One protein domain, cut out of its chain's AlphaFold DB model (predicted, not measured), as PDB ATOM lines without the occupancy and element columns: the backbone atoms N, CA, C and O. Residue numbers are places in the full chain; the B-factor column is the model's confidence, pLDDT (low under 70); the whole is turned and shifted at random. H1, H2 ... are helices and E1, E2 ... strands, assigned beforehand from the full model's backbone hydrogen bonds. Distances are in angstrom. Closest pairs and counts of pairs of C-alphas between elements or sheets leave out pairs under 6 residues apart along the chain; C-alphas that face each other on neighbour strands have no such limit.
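What this domain is: This is residues 157 to 196 and 203 to 334 of the 455 residues of an uncharacterized protein of Myroides odoratus (UniProt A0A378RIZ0). A two-stranded hairpin, E2 and E3, stands beside the long helix H2, which crosses H5 in the middle of the domain. H3 packs crosswise on H2, H1 runs along H5 with a shallow tilt, and H4 is near H3 and H5, while residues 191 to 196, 209 to 215 and 275 to 280 stick out. The printed part has 172 residues, with five named helices and three named strands in the order H1, E1, H2, H3, H4, H5, E2, E3; the class is mixed, helices and strands. E2 and E3 form an antiparallel sheet, and E1 pairs with no named strand. The whole is compact, with a radius of gyration of the C-alphas of 17.7 A and spans of 58 by 42 by 34 A.

Where its parts are: E2 is residues 314 to 323, 23.3 A from first to last C-alpha, and E3 is residues 326 to 333, 21.8 A, ending with C-alpha 333 at (-1.828, 52.503, -6.883). H2, residues 212 to 236, is 36.6 A long and begins with C-alpha 212 at (10.268, 63.325, -3.323). H5 is residues 290 to 310, 30.9 A, and H1 is residues 175 to 194, 28.9 A, with C-alpha 175 at (-5.040, 39.354, -14.237). H3 is residues 245 to 261, 24.0 A; H4 is residues 263 to 274; E1 is residues 204 to 209.

How they stand to each other: E2 and E3 are a hairpin, antiparallel at 149 degrees, with N 321 and O 328 at 3.0 A and N 330 and O 319 at 2.8 A, within hydrogen-bond range. The closest C-alphas of H2 and E3 are those of Val 223 and Leu 332, 7.3 A apart. With residues 224 to 235 alone, H2 touches H5, closest at the C-alphas of Phe 228 and Ala 296, 5.2 A, at a steep tilt of 48 degrees, opposite ways. With residues 220 to 229 alone, H2 touches H3, closest at the C-alphas of Asn 225 and Ser 255, 5.1 A, at a steep tilt of 51 degrees, opposite ways. H1 touches H5, closest at the C-alphas of Leu 183 and Ile 306, 6.1 A, at a shallow tilt of 21 degrees, the same way. H4 is close but not clearly touching to H3, with the C-alphas of Leu 258 and Tyr 266 closest at 5.5 A, and to H5, with those of Leu 263 and Ile 297 closest at 7.5 A. E1 and H2 meet only through their link. In H1, H2, H3, H4 and H5 every O i to N i+4 pair is within hydrogen-bond range.

The domain as a whole: The two C-alphas farthest apart are those of Gln 196 and Val 279, 58.6 A. Residues 197 to 202 are not printed, and C-alphas 196 and 203 are 19.3 A apart across the cut. The link from H4 to H5, 15 residues, is long. The mean pLDDT of the printed part is 74.8; 53 residues are under 70, among them 157 to 174, 203 to 211 and 273 to 287.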
ATOM      1  N   ASN A 157       0.266  64.699 -17.107       56.22
ATOM      2  CA  ASN A 157      -0.951  64.823 -17.917       56.22
ATOM      3  C   ASN A 157      -1.497  66.260 -17.743       56.22
ATOM      4  O   ASN A 157      -1.876  66.614 -16.623       56.22
ATOM      5  N   PRO A 158      -1.513  67.101 -18.791       48.53
ATOM      6  CA  PRO A 158      -1.826  68.525 -18.663       48.53
ATOM      7  C   PRO A 158      -3.268  68.803 -18.246       48.53
ATOM      8  O   PRO A 158      -3.521  69.850 -17.659       48.53
ATOM      9  N   ASN A 159      -4.187  67.858 -18.461       50.59
ATOM     10  CA  ASN A 159      -5.579  68.002 -18.031       50.59
ATOM     11  C   ASN A 159      -5.830  67.386 -16.647       50.59
ATOM     12  O   ASN A 159      -6.940  67.484 -16.135       50.59
ATOM     13  N   ASN A 160      -4.829  66.709 -16.064       48.53
ATOM     14  CA  ASN A 160      -4.920  65.953 -14.811       48.53
ATOM     15  C   ASN A 160      -6.171  65.049 -14.717       48.53
ATOM     16  O   ASN A 160      -6.626  64.722 -13.624       48.53
ATOM     17  N   GLN A 161      -6.735  64.660 -15.868       46.25
ATOM     18  CA  GLN A 161      -7.926  63.831 -15.947       46.25
ATOM     19  C   GLN A 161      -7.527  62.413 -15.557       46.25
ATOM     20  O   GLN A 161      -6.979  61.648 -16.352       46.25
ATOM     21  N   GLU A 162      -7.773  62.075 -14.297       47.81
ATOM     22  CA  GLU A 162      -7.771  60.695 -13.846       47.81
ATOM     23  C   GLU A 162      -8.954  60.007 -14.514       47.81
ATOM     24  O   GLU A 162     -10.106  60.197 -14.116       47.81
ATOM     25  N   ILE A 163      -8.693  59.224 -15.562       42.31
ATOM     26  CA  ILE A 163      -9.758  58.412 -16.134       42.31
ATOM     27  C   ILE A 163     -10.027  57.265 -15.155       42.31
ATOM     28  O   ILE A 163      -9.363  56.226 -15.146       42.31
ATOM     29  N   ASN A 164     -10.977  57.516 -14.255       42.38
ATOM     30  CA  ASN A 164     -11.451  56.587 -13.243       42.38
ATOM     31  C   ASN A 164     -12.288  55.497 -13.905       42.38
ATOM     32  O   ASN A 164     -13.515  55.576 -13.967       42.38
ATOM     33  N   PHE A 165     -11.633  54.453 -14.401       43.38
ATOM     34  CA  PHE A 165     -12.354  53.300 -14.916       43.38
ATOM     35  C   PHE A 165     -12.841  52.438 -13.754       43.38
ATOM     36  O   PHE A 165     -12.094  51.655 -13.162       43.38
ATOM     37  N   LYS A 166     -14.127  52.589 -13.419       41.38
ATOM     38  CA  LYS A 166     -14.830  51.605 -12.598       41.38
ATOM     39  C   LYS A 166     -14.752  50.245 -13.302       41.38
ATOM     40  O   LYS A 166     -14.921  50.148 -14.511       41.38
ATOM     41  N   THR A 167     -14.580  49.207 -12.488       40.47
ATOM     42  CA  THR A 167     -14.725  47.765 -12.760       40.47
ATOM     43  C   THR A 167     -13.557  46.987 -13.385       40.47
ATOM     44  O   THR A 167     -13.517  46.720 -14.579       40.47
ATOM     45  N   TYR A 168     -12.773  46.351 -12.506       41.03
ATOM     46  CA  TYR A 168     -12.767  44.885 -12.476       41.03
ATOM     47  C   TYR A 168     -13.767  44.421 -11.398       41.03
ATOM     48  O   TYR A 168     -13.523  44.538 -10.201       41.03
ATOM     49  N   LYS A 169     -14.953  43.963 -11.804       44.09
ATOM     50  CA  LYS A 169     -15.778  43.036 -11.012       44.09
ATOM     51  C   LYS A 169     -15.798  41.770 -11.850       44.09
ATOM     52  O   LYS A 169     -16.550  41.692 -12.813       44.09
ATOM     53  N   GLY A 170     -14.876  40.851 -11.597       38.16
ATOM     54  CA  GLY A 170     -14.693  39.726 -12.501       38.16
ATOM     55  C   GLY A 170     -14.014  38.558 -11.829       38.16
ATOM     56  O   GLY A 170     -12.831  38.592 -11.530       38.16
ATOM     57  N   ASN A 171     -14.774  37.493 -11.652       44.81
ATOM     58  CA  ASN A 171     -14.333  36.180 -11.210       44.81
ATOM     59  C   ASN A 171     -13.533  35.457 -12.328       44.81
ATOM     60  O   ASN A 171     -13.832  34.324 -12.681       44.81
ATOM     61  N   SER A 172     -12.590  36.143 -12.991       38.97
ATOM     62  CA  SER A 172     -11.924  35.653 -14.206       38.97
ATOM     63  C   SER A 172     -10.491  35.201 -13.917       38.97
ATOM     64  O   SER A 172      -9.683  35.955 -13.379       38.97
ATOM     65  N   ASN A 173     -10.190  33.974 -14.337       52.53
ATOM     66  CA  ASN A 173      -8.978  33.179 -14.115       52.53
ATOM     67  C   ASN A 173      -7.624  33.790 -14.578       52.53
ATOM     68  O   ASN A 173      -6.670  33.034 -14.744       52.53
ATOM     69  N   SER A 174      -7.494  35.103 -14.843       66.56
ATOM     70  CA  SER A 174      -6.187  35.738 -15.112       66.56
ATOM     71  C   SER A 174      -6.188  37.278 -15.073       66.56
ATOM     72  O   SER A 174      -6.901  37.913 -15.854       66.56
ATOM     73  N   ILE A 175      -5.286  37.890 -14.288       72.25
ATOM     74  CA  ILE A 175      -5.040  39.354 -14.237       72.25
ATOM     75  C   ILE A 175      -4.677  39.911 -15.624       72.25
ATOM     76  O   ILE A 175      -5.038  41.032 -15.987       72.25
ATOM     77  N   VAL A 176      -3.997  39.104 -16.442       71.06
ATOM     78  CA  VAL A 176      -3.568  39.478 -17.796       71.06
ATOM     79  C   VAL A 176      -4.754  39.852 -18.684       71.06
ATOM     80  O   VAL A 176      -4.688  40.848 -19.398       71.06
ATOM     81  N   LYS A 177      -5.845  39.078 -18.625       71.69
ATOM     82  CA  LYS A 177      -7.047  39.344 -19.429       71.69
ATOM     83  C   LYS A 177      -7.682  40.682 -19.046       71.69
ATOM     84  O   LYS A 177      -8.162  41.400 -19.919       71.69
ATOM     85  N   GLY A 178      -7.630  41.033 -17.757       71.25
ATOM     86  CA  GLY A 178      -8.052  42.341 -17.262       71.25
ATOM     87  C   GLY A 178      -7.247  43.477 -17.894       71.25
ATOM     88  O   GLY A 178      -7.828  44.436 -18.397       71.25
ATOM     89  N   PHE A 179      -5.921  43.336 -17.961       74.12
ATOM     90  CA  PHE A 179      -5.073  44.315 -18.640       74.12
ATOM     91  C   PHE A 179      -5.344  44.427 -20.141       74.12
ATOM     92  O   PHE A 179      -5.389  45.539 -20.660       74.12
ATOM     93  N   ASP A 180      -5.520  43.305 -20.844       77.25
ATOM     94  CA  ASP A 180      -5.795  43.315 -22.285       77.25
ATOM     95  C   ASP A 180      -7.127  44.012 -22.599       77.25
ATOM     96  O   ASP A 180      -7.198  44.806 -23.538       77.25
ATOM     97  N   LYS A 181      -8.154  43.794 -21.766       77.38
ATOM     98  CA  LYS A 181      -9.431  44.511 -21.856       77.38
ATOM     99  C   LYS A 181      -9.237  46.024 -21.712       77.38
ATOM    100  O   LYS A 181      -9.633  46.766 -22.608       77.38
ATOM    101  N   ILE A 182      -8.558  46.465 -20.647       73.88
ATOM    102  CA  ILE A 182      -8.276  47.890 -20.397       73.88
ATOM    103  C   ILE A 182      -7.504  48.506 -21.570       73.88
ATOM    104  O   ILE A 182      -7.821  49.601 -22.031       73.88
ATOM    105  N   LEU A 183      -6.484  47.809 -22.073       76.31
ATOM    106  CA  LEU A 183      -5.657  48.294 -23.172       76.31
ATOM    107  C   LEU A 183      -6.465  48.465 -24.468       76.31
ATOM    108  O   LEU A 183      -6.298  49.467 -25.165       76.31
ATOM    109  N   ASN A 184      -7.339  47.510 -24.785       79.12
ATOM    110  CA  ASN A 184      -8.184  47.563 -25.977       79.12
ATOM    111  C   ASN A 184      -9.223  48.687 -25.890       79.12
ATOM    112  O   ASN A 184      -9.362  49.451 -26.846       79.12
ATOM    113  N   GLU A 185      -9.886  48.844 -24.740       76.12
ATOM    114  CA  GLU A 185     -10.821  49.949 -24.483       76.12
ATOM    115  C   GLU A 185     -10.129  51.310 -24.666       76.12
ATOM    116  O   GLU A 185     -10.638  52.184 -25.369       76.12
ATOM    117  N   LYS A 186      -8.910  51.469 -24.135       72.31
ATOM    118  CA  LYS A 186      -8.128  52.708 -24.284       72.31
ATOM    119  C   LYS A 186      -7.732  53.007 -25.718       72.31
ATOM    120  O   LYS A 186      -7.875  54.143 -26.163       72.31
ATOM    121  N   LYS A 187      -7.255  52.006 -26.461       77.31
ATOM    122  CA  LYS A 187      -6.903  52.178 -27.879       77.31
ATOM    123  C   LYS A 187      -8.110  52.624 -28.707       77.31
ATOM    124  O   LYS A 187      -7.954  53.466 -29.588       77.31
ATOM    125  N   GLN A 188      -9.302  52.105 -28.408       77.44
ATOM    126  CA  GLN A 188     -10.544  52.519 -29.068       77.44
ATOM    127  C   GLN A 188     -10.972  53.945 -28.694       77.44
ATOM    128  O   GLN A 188     -11.422  54.693 -29.557       77.44
ATOM    129  N   LEU A 189     -10.833  54.347 -27.427       72.38
ATOM    130  CA  LEU A 189     -11.140  55.717 -26.999       72.38
ATOM    131  C   LEU A 189     -10.182  56.733 -27.631       72.38
ATOM    132  O   LEU A 189     -10.625  57.752 -28.153       72.38
ATOM    133  N   LEU A 190      -8.884  56.423 -27.658       68.00
ATOM    134  CA  LEU A 190      -7.869  57.272 -28.284       68.00
ATOM    135  C   LEU A 190      -8.059  57.384 -29.801       68.00
ATOM    136  O   LEU A 190      -7.901  58.469 -30.352       68.00
ATOM    137  N   SER A 191      -8.434  56.299 -30.488       69.06
ATOM    138  CA  SER A 191      -8.699  56.355 -31.931       69.06
ATOM    139  C   SER A 191      -9.942  57.183 -32.275       69.06
ATOM    140  O   SER A 191      -9.956  57.848 -33.310       69.06
ATOM    141  N   LYS A 192     -10.959  57.194 -31.401       67.56
ATOM    142  CA  LYS A 192     -12.127  58.081 -31.516       67.56
ATOM    143  C   LYS A 192     -11.762  59.543 -31.239       67.56
ATOM    144  O   LYS A 192     -12.139  60.403 -32.025       67.56
ATOM    145  N   ALA A 193     -10.980  59.809 -30.190       60.81
ATOM    146  CA  ALA A 193     -10.541  61.159 -29.826       60.81
ATOM    147  C   ALA A 193      -9.623  61.791 -30.891       60.81
ATOM    148  O   ALA A 193      -9.795  62.952 -31.247       60.81
ATOM    149  N   ASN A 194      -8.703  61.017 -31.475       58.62
ATOM    150  CA  ASN A 194      -7.804  61.502 -32.531       58.62
ATOM    151  C   ASN A 194      -8.532  61.871 -33.837       58.62
ATOM    152  O   ASN A 194      -7.997  62.653 -34.620       58.62
ATOM    153  N   LYS A 195      -9.740  61.338 -34.079       56.69
ATOM    154  CA  LYS A 195     -10.573  61.693 -35.242       56.69
ATOM    155  C   LYS A 195     -11.332  63.020 -35.080       56.69
ATOM    156  O   LYS A 195     -11.857  63.502 -36.074       56.69
ATOM    157  N   GLN A 196     -11.391  63.606 -33.879       53.47
ATOM    158  CA  GLN A 196     -12.178  64.816 -33.568       53.47
ATOM    159  C   GLN A 196     -11.335  66.097 -33.353       53.47
ATOM    160  O   GLN A 196     -11.815  67.048 -32.762       53.47
ATOM    161  N   PHE A 203       1.737  65.061 -22.297       54.94
ATOM    162  CA  PHE A 203       2.586  65.099 -21.118       54.94
ATOM    163  C   PHE A 203       3.673  66.183 -21.073       54.94
ATOM    164  O   PHE A 203       4.676  66.107 -21.768       54.94
ATOM    165  N   ILE A 204       3.523  67.146 -20.166       51.56
ATOM    166  CA  ILE A 204       4.594  68.114 -19.907       51.56
ATOM    167  C   ILE A 204       5.691  67.405 -19.115       51.56
ATOM    168  O   ILE A 204       5.391  66.796 -18.080       51.56
ATOM    169  N   ASP A 205       6.933  67.508 -19.580       52.47
ATOM    170  CA  ASP A 205       8.086  67.069 -18.809       52.47
ATOM    171  C   ASP A 205       8.197  67.927 -17.547       52.47
ATOM    172  O   ASP A 205       8.283  69.154 -17.607       52.47
ATOM    173  N   TYR A 206       8.153  67.288 -16.384       58.38
ATOM    174  CA  TYR A 206       8.420  67.954 -15.118       58.38
ATOM    175  C   TYR A 206       9.439  67.144 -14.325       58.38
ATOM    176  O   TYR A 206       9.487  65.913 -14.369       58.38
ATOM    177  N   GLU A 207      10.278  67.864 -13.602       57.81
ATOM    178  CA  GLU A 207      11.408  67.298 -12.897       57.81
ATOM    179  C   GLU A 207      11.026  67.084 -11.426       57.81
ATOM    180  O   GLU A 207      10.741  68.037 -10.699       57.81
ATOM    181  N   THR A 208      10.981  65.827 -10.971       60.38
ATOM    182  CA  THR A 208      10.861  65.538  -9.533       60.38
ATOM    183  C   THR A 208      12.254  65.589  -8.919       60.38
ATOM    184  O   THR A 208      13.087  64.754  -9.269       60.38
ATOM    185  N   LYS A 209      12.492  66.540  -8.010       64.69
ATOM    186  CA  LYS A 209      13.766  66.721  -7.293       64.69
ATOM    187  C   LYS A 209      13.661  66.350  -5.814       64.69
ATOM    188  O   LYS A 209      12.560  66.232  -5.264       64.69
ATOM    189  N   ASN A 210      14.821  66.251  -5.168       66.75
ATOM    190  CA  ASN A 210      14.993  66.163  -3.716       66.75
ATOM    191  C   ASN A 210      14.317  64.920  -3.105       66.75
ATOM    192  O   ASN A 210      14.133  63.898  -3.764       66.75
ATOM    193  N   ASN A 211      13.911  65.008  -1.836       65.44
ATOM    194  CA  ASN A 211      13.349  63.904  -1.049       65.44
ATOM    195  C   ASN A 211      12.124  63.225  -1.694       65.44
ATOM    196  O   ASN A 211      11.840  62.067  -1.395       65.44
ATOM    197  N   LEU A 212      11.413  63.900  -2.608       79.19
ATOM    198  CA  LEU A 212      10.268  63.325  -3.323       79.19
ATOM    199  C   LEU A 212      10.668  62.176  -4.250       79.19
ATOM    200  O   LEU A 212       9.859  61.286  -4.506       79.19
ATOM    201  N   VAL A 213      11.914  62.161  -4.723       86.00
ATOM    202  CA  VAL A 213      12.468  61.075  -5.531       86.00
ATOM    203  C   VAL A 213      12.295  59.738  -4.831       86.00
ATOM    204  O   VAL A 213      11.675  58.832  -5.383       86.00
ATOM    205  N   PHE A 214      12.828  59.610  -3.612       89.19
ATOM    206  CA  PHE A 214      12.915  58.317  -2.942       89.19
ATOM    207  C   PHE A 214      11.526  57.821  -2.547       89.19
ATOM    208  O   PHE A 214      11.268  56.620  -2.579       89.19
ATOM    209  N   GLN A 215      10.589  58.742  -2.308       88.56
ATOM    210  CA  GLN A 215       9.171  58.421  -2.157       88.56
ATOM    211  C   GLN A 215       8.610  57.752  -3.411       88.56
ATOM    212  O   GLN A 215       7.934  56.726  -3.323       88.56
ATOM    213  N   LYS A 216       8.888  58.312  -4.595       88.12
ATOM    214  CA  LYS A 216       8.418  57.732  -5.857       88.12
ATOM    215  C   LYS A 216       9.093  56.400  -6.169       88.12
ATOM    216  O   LYS A 216       8.397  55.464  -6.556       88.12
ATOM    217  N   LEU A 217      10.399  56.299  -5.925       91.19
ATOM    218  CA  LEU A 217      11.152  55.051  -6.046       91.19
ATOM    219  C   LEU A 217      10.554  53.950  -5.165       91.19
ATOM    220  O   LEU A 217      10.327  52.837  -5.636       91.19
ATOM    221  N   LEU A 218      10.227  54.275  -3.912       91.50
ATOM    222  CA  LEU A 218       9.606  53.334  -2.987       91.50
ATOM    223  C   LEU A 218       8.206  52.910  -3.453       91.50
ATOM    224  O   LEU A 218       7.869  51.728  -3.378       91.50
ATOM    225  N   VAL A 219       7.391  53.841  -3.962       89.94
ATOM    226  CA  VAL A 219       6.078  53.519  -4.554       89.94
ATOM    227  C   VAL A 219       6.237  52.561  -5.732       89.94
ATOM    228  O   VAL A 219       5.502  51.578  -5.824       89.94
ATOM    229  N   GLU A 220       7.201  52.803  -6.616       92.56
ATOM    230  CA  GLU A 220       7.467  51.909  -7.739       92.56
ATOM    231  C   GLU A 220       7.927  50.526  -7.277       92.56
ATOM    232  O   GLU A 220       7.388  49.525  -7.746       92.56
ATOM    233  N   LEU A 221       8.857  50.449  -6.322       94.38
ATOM    234  CA  LEU A 221       9.307  49.181  -5.751       94.38
ATOM    235  C   LEU A 221       8.141  48.405  -5.110       94.38
ATOM    236  O   LEU A 221       8.021  47.199  -5.333       94.38
ATOM    237  N   LYS A 222       7.240  49.092  -4.387       92.31
ATOM    238  CA  LYS A 222       5.996  48.514  -3.837       92.31
ATOM    239  C   LYS A 222       5.118  47.922  -4.939       92.31
ATOM    240  O   LYS A 222       4.643  46.794  -4.805       92.31
ATOM    241  N   VAL A 223       4.934  48.652  -6.041       91.88
ATOM    242  CA  VAL A 223       4.173  48.182  -7.209       91.88
ATOM    243  C   VAL A 223       4.828  46.945  -7.818       91.88
ATOM    244  O   VAL A 223       4.146  45.939  -8.006       91.88
ATOM    245  N   VAL A 224       6.136  46.978  -8.084       94.75
ATOM    246  CA  VAL A 224       6.858  45.836  -8.664       94.75
ATOM    247  C   VAL A 224       6.720  44.612  -7.757       94.75
ATOM    248  O   VAL A 224       6.305  43.556  -8.233       94.75
ATOM    249  N   ASN A 225       6.967  44.753  -6.452       94.50
ATOM    250  CA  ASN A 225       6.858  43.641  -5.508       94.50
ATOM    251  C   ASN A 225       5.448  43.038  -5.462       94.50
ATOM    252  O   ASN A 225       5.289  41.819  -5.538       94.50
ATOM    253  N   ARG A 226       4.410  43.882  -5.430       91.88
ATOM    254  CA  ARG A 226       3.012  43.428  -5.469       91.88
ATOM    255  C   ARG A 226       2.713  42.597  -6.716       91.88
ATOM    256  O   ARG A 226       2.027  41.582  -6.618       91.88
ATOM    257  N   LEU A 227       3.237  42.997  -7.874       92.50
ATOM    258  CA  LEU A 227       3.033  42.283  -9.138       92.50
ATOM    259  C   LEU A 227       3.728  40.922  -9.166       92.50
ATOM    260  O   LEU A 227       3.174  39.977  -9.724       92.50
ATOM    261  N   PHE A 228       4.900  40.792  -8.538       93.38
ATOM    262  CA  PHE A 228       5.553  39.491  -8.368       93.38
ATOM    263  C   PHE A 228       4.758  38.564  -7.445       93.38
ATOM    264  O   PHE A 228       4.616  37.381  -7.760       93.38
ATOM    265  N   ILE A 229       4.200  39.080  -6.345       91.50
ATOM    266  CA  ILE A 229       3.360  38.277  -5.442       91.50
ATOM    267  C   ILE A 229       2.082  37.822  -6.160       91.50
ATOM    268  O   ILE A 229       1.747  36.641  -6.114       91.50
ATOM    269  N   GLU A 230       1.399  38.711  -6.887       89.12
ATOM    270  CA  GLU A 230       0.215  38.328  -7.672       89.12
ATOM    271  C   GLU A 230       0.540  37.326  -8.784       89.12
ATOM    272  O   GLU A 230      -0.203  36.370  -8.993       89.12
ATOM    273  N   ALA A 231       1.686  37.478  -9.452       91.12
ATOM    274  CA  ALA A 231       2.138  36.506 -10.442       91.12
ATOM    275  C   ALA A 231       2.377  35.128  -9.813       91.12
ATOM    276  O   ALA A 231       2.070  34.107 -10.428       91.12
ATOM    277  N   TYR A 232       2.907  35.090  -8.588       91.94
ATOM    278  CA  TYR A 232       3.117  33.852  -7.849       91.94
ATOM    279  C   TYR A 232       1.791  33.188  -7.461       91.94
ATOM    280  O   TYR A 232       1.632  31.985  -7.680       91.94
ATOM    281  N   LYS A 233       0.831  33.968  -6.946       89.88
ATOM    282  CA  LYS A 233      -0.521  33.498  -6.606       89.88
ATOM    283  C   LYS A 233      -1.231  32.918  -7.825       89.88
ATOM    284  O   LYS A 233      -1.711  31.791  -7.767       89.88
ATOM    285  N   GLU A 234      -1.228  33.638  -8.951       86.69
ATOM    286  CA  GLU A 234      -1.903  33.195 -10.178       86.69
ATOM    287  C   GLU A 234      -1.269  31.921 -10.760       86.69
ATOM    288  O   GLU A 234      -1.980  31.030 -11.214       86.69
ATOM    289  N   VAL A 235       0.063  31.808 -10.756       88.44
ATOM    290  CA  VAL A 235       0.754  30.649 -11.346       88.44
ATOM    291  C   VAL A 235       0.616  29.386 -10.499       88.44
ATOM    292  O   VAL A 235       0.538  28.302 -11.070       88.44
ATOM    293  N   ASN A 236       0.615  29.512  -9.170       87.44
ATOM    294  CA  ASN A 236       0.574  28.355  -8.273       87.44
ATOM    295  C   ASN A 236      -0.827  28.072  -7.710       87.44
ATOM    296  O   ASN A 236      -0.999  27.069  -7.029       87.44
ATOM    297  N   GLY A 237      -1.818  28.929  -7.977       85.50
ATOM    298  CA  GLY A 237      -3.179  28.766  -7.462       85.50
ATOM    299  C   GLY A 237      -3.272  28.905  -5.941       85.50
ATOM    300  O   GLY A 237      -4.110  28.257  -5.323       85.50
ATOM    301  N   VAL A 238      -2.398  29.715  -5.335       86.69
ATOM    302  CA  VAL A 238      -2.298  29.867  -3.877       86.69
ATOM    303  C   VAL A 238      -2.786  31.229  -3.402       86.69
ATOM    304  O   VAL A 238      -2.736  32.231  -4.121       86.69
ATOM    305  N   THR A 239      -3.226  31.267  -2.152       84.81
ATOM    306  CA  THR A 239      -3.561  32.494  -1.427       84.81
ATOM    307  C   THR A 239      -2.287  33.188  -0.941       84.81
ATOM    308  O   THR A 239      -1.218  32.591  -0.889       84.81
ATOM    309  N   GLU A 240      -2.369  34.465  -0.570       84.44
ATOM    310  CA  GLU A 240      -1.187  35.188  -0.078       84.44
ATOM    311  C   GLU A 240      -0.736  34.728   1.312       84.44
ATOM    312  O   GLU A 240       0.462  34.684   1.585       84.44
ATOM    313  N   SER A 241      -1.689  34.345   2.166       83.19
ATOM    314  CA  SER A 241      -1.438  33.856   3.524       83.19
ATOM    315  C   SER A 241      -0.668  32.535   3.556       83.19
ATOM    316  O   SER A 241       0.025  32.263   4.529       83.19
ATOM    317  N   SER A 242      -0.740  31.731   2.490       85.88
ATOM    318  CA  SER A 242       0.009  30.474   2.378       85.88
ATOM    319  C   SER A 242       1.431  30.645   1.825       85.88
ATOM    320  O   SER A 242       2.208  29.688   1.801       85.88
ATOM    321  N   ILE A 243       1.820  31.854   1.400       87.62
ATOM    322  CA  ILE A 243       3.167  32.112   0.881       87.62
ATOM    323  C   ILE A 243       4.145  32.241   2.049       87.62
ATOM    324  O   ILE A 243       4.108  33.210   2.806       87.62
ATOM    325  N   SER A 244       5.085  31.299   2.149       87.94
ATOM    326  CA  SER A 244       6.118  31.332   3.187       87.94
ATOM    327  C   SER A 244       7.029  32.562   3.082       87.94
ATOM    328  O   SER A 244       7.340  33.047   1.988       87.94
ATOM    329  N   SER A 245       7.549  33.026   4.223       84.38
ATOM    330  CA  SER A 245       8.447  34.191   4.301       84.38
ATOM    331  C   SER A 245       9.701  34.045   3.430       84.38
ATOM    332  O   SER A 245      10.177  35.018   2.846       84.38
ATOM    333  N   ASN A 246      10.215  32.821   3.260       85.69
ATOM    334  CA  ASN A 246      11.346  32.551   2.368       85.69
ATOM    335  C   ASN A 246      10.990  32.816   0.893       85.69
ATOM    336  O   ASN A 246      11.771  33.413   0.150       85.69
ATOM    337  N   ILE A 247       9.794  32.410   0.459       88.69
ATOM    338  CA  ILE A 247       9.322  32.657  -0.908       88.69
ATOM    339  C   ILE A 247       9.063  34.149  -1.110       88.69
ATOM    340  O   ILE A 247       9.534  34.704  -2.105       88.69
ATOM    341  N   LYS A 248       8.415  34.820  -0.147       89.06
ATOM    342  CA  LYS A 248       8.244  36.281  -0.162       89.06
ATOM    343  C   LYS A 248       9.586  37.006  -0.303       89.06
ATOM    344  O   LYS A 248       9.717  37.873  -1.162       89.06
ATOM    345  N   ARG A 249      10.619  36.585   0.435       87.12
ATOM    346  CA  ARG A 249      11.979  37.145   0.325       87.12
ATOM    347  C   ARG A 249      12.591  36.941  -1.062       87.12
ATOM    348  O   ARG A 249      13.215  37.856  -1.605       87.12
ATOM    349  N   LYS A 250      12.416  35.762  -1.668       88.69
ATOM    350  CA  LYS A 250      12.878  35.498  -3.044       88.69
ATOM    351  C   LYS A 250      12.138  36.374  -4.061       88.69
ATOM    352  O   LYS A 250      12.776  36.911  -4.972       88.69
ATOM    353  N   LEU A 251      10.821  36.541  -3.900       91.81
ATOM    354  CA  LEU A 251       9.984  37.383  -4.767       91.81
ATOM    355  C   LEU A 251      10.415  38.841  -4.653       91.81
ATOM    356  O   LEU A 251      10.650  39.490  -5.673       91.81
ATOM    357  N   PHE A 252      10.630  39.307  -3.426       92.25
ATOM    358  CA  PHE A 252      11.154  40.632  -3.153       92.25
ATOM    359  C   PHE A 252      12.526  40.852  -3.792       92.25
ATOM    360  O   PHE A 252      12.733  41.851  -4.470       92.25
ATOM    361  N   SER A 253      13.446  39.895  -3.650       90.81
ATOM    362  CA  SER A 253      14.786  39.998  -4.242       90.81
ATOM    363  C   SER A 253      14.710  40.181  -5.761       90.81
ATOM    364  O   SER A 253      15.348  41.075  -6.310       90.81
ATOM    365  N   ASN A 254      13.870  39.397  -6.447       91.25
ATOM    366  CA  ASN A 254      13.653  39.547  -7.891       91.25
ATOM    367  C   ASN A 254      12.980  40.875  -8.252       91.25
ATOM    368  O   ASN A 254      13.359  41.506  -9.239       91.25
ATOM    369  N   SER A 255      12.029  41.314  -7.431       93.75
ATOM    370  CA  SER A 255      11.340  42.594  -7.592       93.75
ATOM    371  C   SER A 255      12.307  43.767  -7.482       93.75
ATOM    372  O   SER A 255      12.301  44.647  -8.339       93.75
ATOM    373  N   TYR A 256      13.186  43.749  -6.478       94.12
ATOM    374  CA  TYR A 256      14.208  44.769  -6.287       94.12
ATOM    375  C   TYR A 256      15.226  44.760  -7.426       94.12
ATOM    376  O   TYR A 256      15.559  45.823  -7.937       94.12
ATOM    377  N   ILE A 257      15.689  43.589  -7.881       91.88
ATOM    378  CA  ILE A 257      16.591  43.494  -9.041       91.88
ATOM    379  C   ILE A 257      15.910  44.091 -10.281       91.88
ATOM    380  O   ILE A 257      16.517  44.909 -10.969       91.88
ATOM    381  N   LEU A 258      14.648  43.757 -10.564       93.75
ATOM    382  CA  LEU A 258      13.928  44.342 -11.700       93.75
ATOM    383  C   LEU A 258      13.786  45.858 -11.562       93.75
ATOM    384  O   LEU A 258      14.049  46.577 -12.521       93.75
ATOM    385  N   PHE A 259      13.399  46.344 -10.385       94.81
ATOM    386  CA  PHE A 259      13.309  47.771 -10.084       94.81
ATOM    387  C   PHE A 259      14.662  48.477 -10.280       94.81
ATOM    388  O   PHE A 259      14.736  49.524 -10.915       94.81
ATOM    389  N   TYR A 260      15.748  47.877  -9.797       93.19
ATOM    390  CA  TYR A 260      17.094  48.441  -9.832       93.19
ATOM    391  C   TYR A 260      17.660  48.493 -11.255       93.19
ATOM    392  O   TYR A 260      18.141  49.536 -11.697       93.19
ATOM    393  N   TYR A 261      17.565  47.386 -11.999       91.31
ATOM    394  CA  TYR A 261      18.086  47.259 -13.363       91.31
ATOM    395  C   TYR A 261      17.152  47.843 -14.430       91.31
ATOM    396  O   TYR A 261      17.617  48.241 -15.499       91.31
ATOM    397  N   GLY A 262      15.852  47.900 -14.150       92.38
ATOM    398  CA  GLY A 262      14.807  48.247 -15.105       92.38
ATOM    399  C   GLY A 262      14.319  47.050 -15.916       92.38
ATOM    400  O   GLY A 262      15.045  46.082 -16.157       92.38
ATOM    401  N   LEU A 263      13.081  47.140 -16.406       91.81
ATOM    402  CA  LEU A 263      12.373  46.053 -17.091       91.81
ATOM    403  C   LEU A 263      13.115  45.543 -18.337       91.81
ATOM    404  O   LEU A 263      13.197  44.336 -18.572       91.81
ATOM    405  N   ASN A 264      13.686  46.458 -19.125       89.94
ATOM    406  CA  ASN A 264      14.385  46.123 -20.368       89.94
ATOM    407  C   ASN A 264      15.679  45.346 -20.099       89.94
ATOM    408  O   ASN A 264      15.914  44.298 -20.705       89.94
ATOM    409  N   LYS A 265      16.513  45.847 -19.178       89.31
ATOM    410  CA  LYS A 265      17.780  45.203 -18.833       89.31
ATOM    411  C   LYS A 265      17.543  43.895 -18.087       89.31
ATOM    412  O   LYS A 265      18.120  42.889 -18.483       89.31
ATOM    413  N   TYR A 266      16.611  43.877 -17.131       88.69
ATOM    414  CA  TYR A 266      16.201  42.656 -16.437       88.69
ATOM    415  C   TYR A 266      15.782  41.561 -17.422       88.69
ATOM    416  O   TYR A 266      16.259  40.437 -17.329       88.69
ATOM    417  N   ARG A 267      14.962  41.889 -18.431       85.88
ATOM    418  CA  ARG A 267      14.571  40.941 -19.486       85.88
ATOM    419  C   ARG A 267      15.770  40.408 -20.270       85.88
ATOM    420  O   ARG A 267      15.808  39.216 -20.569       85.88
ATOM    421  N   LYS A 268      16.707  41.280 -20.652       86.44
ATOM    422  CA  LYS A 268      17.909  40.891 -21.408       86.44
ATOM    423  C   LYS A 268      18.787  39.951 -20.583       86.44
ATOM    424  O   LYS A 268      19.173  38.899 -21.083       86.44
ATOM    425  N   ASP A 269      19.041  40.309 -19.327       82.62
ATOM    426  CA  ASP A 269      19.832  39.500 -18.405       82.62
ATOM    427  C   ASP A 269      19.150  38.161 -18.135       82.62
ATOM    428  O   ASP A 269      19.777  37.121 -18.308       82.62
ATOM    429  N   TYR A 270      17.846  38.170 -17.855       79.25
ATOM    430  CA  TYR A 270      17.045  36.965 -17.664       79.25
ATOM    431  C   TYR A 270      17.146  35.997 -18.847       79.25
ATOM    432  O   TYR A 270      17.459  34.824 -18.662       79.25
ATOM    433  N   LYS A 271      16.953  36.492 -20.078       76.94
ATOM    434  CA  LYS A 271      17.120  35.683 -21.297       76.94
ATOM    435  C   LYS A 271      18.530  35.104 -21.403       76.94
ATOM    436  O   LYS A 271      18.672  33.937 -21.744       76.94
ATOM    437  N   ARG A 272      19.557  35.898 -21.088       73.56
ATOM    438  CA  ARG A 272      20.954  35.456 -21.136       73.56
ATOM    439  C   ARG A 272      21.214  34.287 -20.186       73.56
ATOM    440  O   ARG A 272      21.797  33.308 -20.626       73.56
ATOM    441  N   LEU A 273      20.765  34.332 -18.929       67.06
ATOM    442  CA  LEU A 273      21.089  33.242 -17.985       67.06
ATOM    443  C   LEU A 273      20.202  32.024 -18.127       67.06
ATOM    444  O   LEU A 273      20.590  30.942 -17.705       67.06
ATOM    445  N   HIS A 274      19.020  32.180 -18.714       64.75
ATOM    446  CA  HIS A 274      18.245  31.025 -19.147       64.75
ATOM    447  C   HIS A 274      18.939  30.249 -20.272       64.75
ATOM    448  O   HIS A 274      18.668  29.061 -20.421       64.75
ATOM    449  N   ASN A 275      19.851  30.899 -21.000       60.97
ATOM    450  CA  ASN A 275      20.643  30.295 -22.063       60.97
ATOM    451  C   ASN A 275      22.048  29.853 -21.602       60.97
ATOM    452  O   ASN A 275      22.767  29.260 -22.399       60.97
ATOM    453  N   LEU A 276      22.455  30.137 -20.356       56.38
ATOM    454  CA  LEU A 276      23.749  29.712 -19.809       56.38
ATOM    455  C   LEU A 276      23.648  28.319 -19.152       56.38
ATOM    456  O   LEU A 276      22.609  27.996 -18.561       56.38
ATOM    457  N   PRO A 277      24.718  27.500 -19.198       51.34
ATOM    458  CA  PRO A 277      24.815  26.272 -18.411       51.34
ATOM    459  C   PRO A 277      24.604  26.564 -16.917       51.34
ATOM    460  O   PRO A 277      25.040  27.596 -16.410       51.34
ATOM    461  N   LYS A 278      23.948  25.646 -16.191       53.62
ATOM    462  CA  LYS A 278      23.495  25.838 -14.791       53.62
ATOM    463  C   LYS A 278      24.580  26.299 -13.797       53.62
ATOM    464  O   LYS A 278      24.216  26.812 -12.749       53.62
ATOM    465  N   VAL A 279      25.865  26.123 -14.108       44.53
ATOM    466  CA  VAL A 279      26.998  26.301 -13.182       44.53
ATOM    467  C   VAL A 279      27.482  27.760 -13.072       44.53
ATOM    468  O   VAL A 279      27.986  28.153 -12.029       44.53
ATOM    469  N   GLU A 280      27.285  28.606 -14.091       41.31
ATOM    470  CA  GLU A 280      27.875  29.966 -14.117       41.31
ATOM    471  C   GLU A 280      26.977  31.066 -13.520       41.31
ATOM    472  O   GLU A 280      27.398  32.207 -13.315       41.31
ATOM    473  N   ALA A 281      25.720  30.753 -13.210       44.62
ATOM    474  CA  ALA A 281      24.745  31.730 -12.745       44.62
ATOM    475  C   ALA A 281      24.659  31.752 -11.206       44.62
ATOM    476  O   ALA A 281      23.619  31.449 -10.630       44.62
ATOM    477  N   SER A 282      25.742  32.146 -10.532       40.22
ATOM    478  CA  SER A 282      25.861  32.181  -9.056       40.22
ATOM    479  C   SER A 282      24.772  33.012  -8.339       40.22
ATOM    480  O   SER A 282      24.374  32.712  -7.216       40.22
ATOM    481  N   TRP A 283      24.189  34.018  -8.996       44.84
ATOM    482  CA  TRP A 283      23.046  34.778  -8.467       44.84
ATOM    483  C   TRP A 283      21.671  34.154  -8.785       44.84
ATOM    484  O   TRP A 283      20.649  34.598  -8.255       44.84
ATOM    485  N   ALA A 284      21.625  33.126  -9.640       43.12
ATOM    486  CA  ALA A 284      20.414  32.460 -10.123       43.12
ATOM    487  C   ALA A 284      20.013  31.208  -9.318       43.12
ATOM    488  O   ALA A 284      18.959  30.633  -9.600       43.12
ATOM    489  N   ASP A 285      20.765  30.823  -8.283       40.97
ATOM    490  CA  ASP A 285      20.418  29.702  -7.386       40.97
ATOM    491  C   ASP A 285      19.192  29.972  -6.490       40.97
ATOM    492  O   ASP A 285      18.631  29.077  -5.860       40.97
ATOM    493  N   LYS A 286      18.667  31.202  -6.492       54.75
ATOM    494  CA  LYS A 286      17.421  31.590  -5.802       54.75
ATOM    495  C   LYS A 286      16.191  31.471  -6.712       54.75
ATOM    496  O   LYS A 286      15.341  32.363  -6.723       54.75
ATOM    497  N   LYS A 287      16.098  30.412  -7.519       64.75
ATOM    498  CA  LYS A 287      15.123  30.348  -8.619       64.75
ATOM    499  C   LYS A 287      13.676  30.281  -8.129       64.75
ATOM    500  O   LYS A 287      13.202  29.279  -7.602       64.75
ATOM    501  N   ILE A 288      12.964  31.380  -8.346       73.06
ATOM    502  CA  ILE A 288      11.510  31.381  -8.481       73.06
ATOM    503  C   ILE A 288      11.165  30.751  -9.828       73.06
ATOM    504  O   ILE A 288      11.928  30.857 -10.787       73.06
ATOM    505  N   ASN A 289      10.014  30.086  -9.889       83.00
ATOM    506  CA  ASN A 289       9.491  29.473 -11.104       83.00
ATOM    507  C   ASN A 289       9.502  30.471 -12.286       83.00
ATOM    508  O   ASN A 289       8.948  31.564 -12.190       83.00
ATOM    509  N   ASP A 290      10.086  30.070 -13.418       84.94
ATOM    510  CA  ASP A 290      10.171  30.869 -14.651       84.94
ATOM    511  C   ASP A 290       8.797  31.363 -15.133       84.94
ATOM    512  O   ASP A 290       8.660  32.498 -15.597       84.94
ATOM    513  N   LYS A 291       7.742  30.561 -14.935       88.94
ATOM    514  CA  LYS A 291       6.361  30.962 -15.241       88.94
ATOM    515  C   LYS A 291       5.934  32.195 -14.440       88.94
ATOM    516  O   LYS A 291       5.246  33.051 -14.992       88.94
ATOM    517  N   VAL A 292       6.356  32.310 -13.177       90.44
ATOM    518  CA  VAL A 292       6.065  33.467 -12.308       90.44
ATOM    519  C   VAL A 292       6.786  34.706 -12.818       90.44
ATOM    520  O   VAL A 292       6.163  35.753 -12.962       90.44
ATOM    521  N   ILE A 293       8.069  34.588 -13.166       90.31
ATOM    522  CA  ILE A 293       8.859  35.723 -13.665       90.31
ATOM    523  C   ILE A 293       8.290  36.226 -14.997       90.31
ATOM    524  O   ILE A 293       8.012  37.418 -15.145       90.31
ATOM    525  N   LYS A 294       8.021  35.321 -15.947       90.56
ATOM    526  CA  LYS A 294       7.369  35.658 -17.225       90.56
ATOM    527  C   LYS A 294       6.011  36.326 -17.015       90.56
ATOM    528  O   LYS A 294       5.682  37.284 -17.714       90.56
ATOM    529  N   ARG A 295       5.228  35.843 -16.045       90.50
ATOM    530  CA  ARG A 295       3.925  36.417 -15.702       90.50
ATOM    531  C   ARG A 295       4.055  37.830 -15.129       90.50
ATOM    532  O   ARG A 295       3.358  38.722 -15.604       90.50
ATOM    533  N   ALA A 296       4.971  38.046 -14.187       92.62
ATOM    534  CA  ALA A 296       5.235  39.357 -13.594       92.62
ATOM    535  C   ALA A 296       5.695  40.376 -14.649       92.62
ATOM    536  O   ALA A 296       5.158  41.481 -14.716       92.62
ATOM    537  N   ILE A 297       6.617  39.981 -15.537       92.69
ATOM    538  CA  ILE A 297       7.060  40.809 -16.673       92.69
ATOM    539  C   ILE A 297       5.869  41.202 -17.553       92.69
ATOM    540  O   ILE A 297       5.755  42.366 -17.929       92.69
ATOM    541  N   LYS A 298       4.948  40.270 -17.837       91.56
ATOM    542  CA  LYS A 298       3.754  40.561 -18.643       91.56
ATOM    543  C   LYS A 298       2.844  41.598 -17.977       91.56
ATOM    544  O   LYS A 298       2.329  42.469 -18.672       91.56
ATOM    545  N   TYR A 299       2.649  41.541 -16.659       90.44
ATOM    546  CA  TYR A 299       1.884  42.576 -15.953       90.44
ATOM    547  C   TYR A 299       2.563  43.944 -16.023       90.44
ATOM    548  O   TYR A 299       1.904  44.946 -16.293       90.44
ATOM    549  N   LEU A 300       3.879  43.981 -15.803       92.06
ATOM    550  CA  LEU A 300       4.674  45.207 -15.849       92.06
ATOM    551  C   LEU A 300       4.635  45.853 -17.238       92.06
ATOM    552  O   LEU A 300       4.442  47.064 -17.330       92.06
ATOM    553  N   ASP A 301       4.743  45.057 -18.307       91.31
ATOM    554  CA  ASP A 301       4.589  45.527 -19.689       91.31
ATOM    555  C   ASP A 301       3.228  46.182 -19.901       91.31
ATOM    556  O   ASP A 301       3.145  47.297 -20.410       91.31
ATOM    557  N   LYS A 302       2.158  45.521 -19.454       87.31
ATOM    558  CA  LYS A 302       0.801  46.041 -19.616       87.31
ATOM    559  C   LYS A 302       0.589  47.336 -18.848       87.31
ATOM    560  O   LYS A 302       0.067  48.288 -19.416       87.31
ATOM    561  N   ILE A 303       1.038  47.410 -17.596       86.38
ATOM    562  CA  ILE A 303       0.975  48.651 -16.810       86.38
ATOM    563  C   ILE A 303       1.771  49.756 -17.498       86.38
ATOM    564  O   ILE A 303       1.291  50.881 -17.591       86.38
ATOM    565  N   LYS A 304       2.965  49.445 -18.008       87.25
ATOM    566  CA  LYS A 304       3.812  50.405 -18.715       87.25
ATOM    567  C   LYS A 304       3.150  50.917 -19.995       87.25
ATOM    568  O   LYS A 304       3.167  52.120 -20.232       87.25
ATOM    569  N   GLU A 305       2.552  50.039 -20.797       83.88
ATOM    570  CA  GLU A 305       1.789  50.404 -21.999       83.88
ATOM    571  C   GLU A 305       0.588  51.285 -21.649       83.88
ATOM    572  O   GLU A 305       0.435  52.368 -22.206       83.88
ATOM    573  N   ILE A 306      -0.224  50.864 -20.678       78.25
ATOM    574  CA  ILE A 306      -1.403  51.603 -20.214       78.25
ATOM    575  C   ILE A 306      -0.999  52.984 -19.680       78.25
ATOM    576  O   ILE A 306      -1.647  53.975 -20.004       78.25
ATOM    577  N   HIS A 307       0.078  53.062 -18.899       78.56
ATOM    578  CA  HIS A 307       0.579  54.320 -18.352       78.56
ATOM    579  C   HIS A 307       1.100  55.260 -19.448       78.56
ATOM    580  O   HIS A 307       0.854  56.459 -19.378       78.56
ATOM    581  N   LYS A 308       1.764  54.736 -20.487       77.62
ATOM    582  CA  LYS A 308       2.201  55.539 -21.644       77.62
ATOM    583  C   LYS A 308       1.041  56.140 -22.434       77.62
ATOM    584  O   LYS A 308       1.214  57.198 -23.025       77.62
ATOM    585  N   LEU A 309      -0.109  55.465 -22.470       72.62
ATOM    586  CA  LEU A 309      -1.263  55.919 -23.244       72.62
ATOM    587  C   LEU A 309      -1.959  57.131 -22.615       72.62
ATOM    588  O   LEU A 309      -2.298  58.063 -23.335       72.62
ATOM    589  N   ASP A 310      -2.194  57.121 -21.302       67.44
ATOM    590  CA  ASP A 310      -3.004  58.166 -20.648       67.44
ATOM    591  C   ASP A 310      -2.564  58.543 -19.224       67.44
ATOM    592  O   ASP A 310      -3.200  59.366 -18.563       67.44
ATOM    593  N   GLY A 311      -1.458  57.977 -18.739       71.25
ATOM    594  CA  GLY A 311      -0.912  58.296 -17.425       71.25
ATOM    595  C   GLY A 311      -1.690  57.671 -16.274       71.25
ATOM    596  O   GLY A 311      -1.600  58.171 -15.156       71.25
ATOM    597  N   THR A 312      -2.456  56.600 -16.513       73.81
ATOM    598  CA  THR A 312      -3.233  55.916 -15.464       73.81
ATOM    599  C   THR A 312      -2.385  55.514 -14.266       73.81
ATOM    600  O   THR A 312      -1.326  54.893 -14.404       73.81
ATOM    601  N   LYS A 313      -2.910  55.832 -13.078       77.06
ATOM    602  CA  LYS A 313      -2.242  55.643 -11.782       77.06
ATOM    603  C   LYS A 313      -2.982  54.704 -10.840       77.06
ATOM    604  O   LYS A 313      -2.465  54.398  -9.771       77.06
ATOM    605  N   ILE A 314      -4.191  54.270 -11.186       76.75
ATOM    606  CA  ILE A 314      -5.039  53.458 -10.311       76.75
ATOM    607  C   ILE A 314      -5.614  52.306 -11.123       76.75
ATOM    608  O   ILE A 314      -6.218  52.519 -12.170       76.75
ATOM    609  N   TYR A 315      -5.445  51.091 -10.613       77.94
ATOM    610  CA  TYR A 315      -6.056  49.883 -11.155       77.94
ATOM    611  C   TYR A 315      -7.000  49.323 -10.095       77.94
ATOM    612  O   TYR A 315      -6.558  48.808  -9.064       77.94
ATOM    613  N   TYR A 316      -8.302  49.493 -10.315       72.12
ATOM    614  CA  TYR A 316      -9.333  49.146  -9.339       72.12
ATOM    615  C   TYR A 316      -9.504  47.631  -9.186       72.12
ATOM    616  O   TYR A 316      -9.509  46.912 -10.184       72.12
ATOM    617  N   ASN A 317      -9.693  47.160  -7.945       71.00
ATOM    618  CA  ASN A 317      -9.905  45.744  -7.601       71.00
ATOM    619  C   ASN A 317      -8.854  44.797  -8.210       71.00
ATOM    620  O   ASN A 317      -9.178  43.702  -8.667       71.00
ATOM    621  N   PHE A 318      -7.601  45.246  -8.245       75.25
ATOM    622  CA  PHE A 318      -6.501  44.550  -8.901       75.25
ATOM    623  C   PHE A 318      -6.145  43.221  -8.228       75.25
ATOM    624  O   PHE A 318      -5.811  42.258  -8.912       75.25
ATOM    625  N   TYR A 319      -6.207  43.169  -6.897       75.12
ATOM    626  CA  TYR A 319      -5.830  41.987  -6.129       75.12
ATOM    627  C   TYR A 319      -6.746  41.751  -4.937       75.12
ATOM    628  O   TYR A 319      -7.450  42.654  -4.480       75.12
ATOM    629  N   ILE A 320      -6.724  40.513  -4.445       76.94
ATOM    630  CA  ILE A 320      -7.536  40.054  -3.320       76.94
ATOM    631  C   ILE A 320      -6.622  39.769  -2.130       76.94
ATOM    632  O   ILE A 320      -5.651  39.016  -2.263       76.94
ATOM    633  N   LEU A 321      -6.965  40.357  -0.984       74.06
ATOM    634  CA  LEU A 321      -6.464  39.960   0.328       74.06
ATOM    635  C   LEU A 321      -7.514  39.075   0.998       74.06
ATOM    636  O   LEU A 321      -8.690  39.442   1.052       74.06
ATOM    637  N   GLU A 322      -7.089  37.918   1.488       73.00
ATOM    638  CA  GLU A 322      -7.944  36.980   2.214       73.00
ATOM    639  C   GLU A 322      -7.538  37.005   3.687       73.00
ATOM    640  O   GLU A 322      -6.360  36.831   4.000       73.00
ATOM    641  N   ASN A 323      -8.495  37.263   4.580       66.38
ATOM    642  CA  ASN A 323      -8.271  37.200   6.022       66.38
ATOM    643  C   ASN A 323      -9.461  36.499   6.686       66.38
ATOM    644  O   ASN A 323     -10.587  36.988   6.555       66.38
ATOM    645  N   SER A 324      -9.197  35.363   7.339       57.19
ATOM    646  CA  SER A 324     -10.129  34.594   8.183       57.19
ATOM    647  C   SER A 324     -11.583  34.568   7.672       57.19
ATOM    648  O   SER A 324     -12.489  34.976   8.387       57.19
ATOM    649  N   ASP A 325     -11.775  34.151   6.411       62.88
ATOM    650  CA  ASP A 325     -13.053  34.001   5.673       62.88
ATOM    651  C   ASP A 325     -13.605  35.213   4.894       62.88
ATOM    652  O   ASP A 325     -14.599  35.081   4.173       62.88
ATOM    653  N   LYS A 326     -12.954  36.386   4.919       70.69
ATOM    654  CA  LYS A 326     -13.366  37.557   4.108       70.69
ATOM    655  C   LYS A 326     -12.379  37.875   2.982       70.69
ATOM    656  O   LYS A 326     -11.171  37.977   3.202       70.69
ATOM    657  N   LYS A 327     -12.916  38.089   1.771       75.62
ATOM    658  CA  LYS A 327     -12.168  38.536   0.581       75.62
ATOM    659  C   LYS A 327     -12.303  40.045   0.396       75.62
ATOM    660  O   LYS A 327     -13.404  40.551   0.185       75.62
ATOM    661  N   TYR A 328     -11.177  40.753   0.417       76.62
ATOM    662  CA  TYR A 328     -11.120  42.196   0.193       76.62
ATOM    663  C   TYR A 328     -10.441  42.502  -1.137       76.62
ATOM    664  O   TYR A 328      -9.269  42.180  -1.332       76.62
ATOM    665  N   TYR A 329     -11.158  43.176  -2.032       77.25
ATOM    666  CA  TYR A 329     -10.585  43.690  -3.271       77.25
ATOM    667  C   TYR A 329      -9.815  44.983  -2.990       77.25
ATOM    668  O   TYR A 329     -10.335  45.913  -2.369       77.25
ATOM    669  N   LYS A 330      -8.564  45.047  -3.441       79.31
ATOM    670  CA  LYS A 330      -7.681  46.203  -3.271       79.31
ATOM    671  C   LYS A 330      -7.270  46.775  -4.620       79.31
ATOM    672  O   LYS A 330      -7.034  46.053  -5.587       79.31
ATOM    673  N   ASN A 331      -7.145  48.095  -4.659       81.25
ATOM    674  CA  ASN A 331      -6.650  48.810  -5.827       81.25
ATOM    675  C   ASN A 331      -5.117  48.780  -5.844       81.25
ATOM    676  O   ASN A 331      -4.476  48.899  -4.796       81.25
ATOM    677  N   LEU A 332      -4.528  48.677  -7.032       83.69
ATOM    678  CA  LEU A 332      -3.101  48.913  -7.231       83.69
ATOM    679  C   LEU A 332      -2.886  50.387  -7.584       83.69
ATOM    680  O   LEU A 332      -3.388  50.877  -8.597       83.69
ATOM    681  N   TRP A 333      -2.127  51.082  -6.740       81.44
ATOM    682  CA  TRP A 333      -1.828  52.503  -6.883       81.44
ATOM    683  C   TRP A 333      -0.430  52.690  -7.475       81.44
ATOM    684  O   TRP A 333       0.576  52.583  -6.781       81.44
ATOM    685  N   VAL A 334      -0.373  53.012  -8.760       81.56
ATOM    686  CA  VAL A 334       0.836  53.369  -9.505       81.56
ATOM    687  C   VAL A 334       0.908  54.895  -9.600       81.56
ATOM    688  O   VAL A 334       0.783  55.470 -10.676       81.56
TER     689      VAL A 334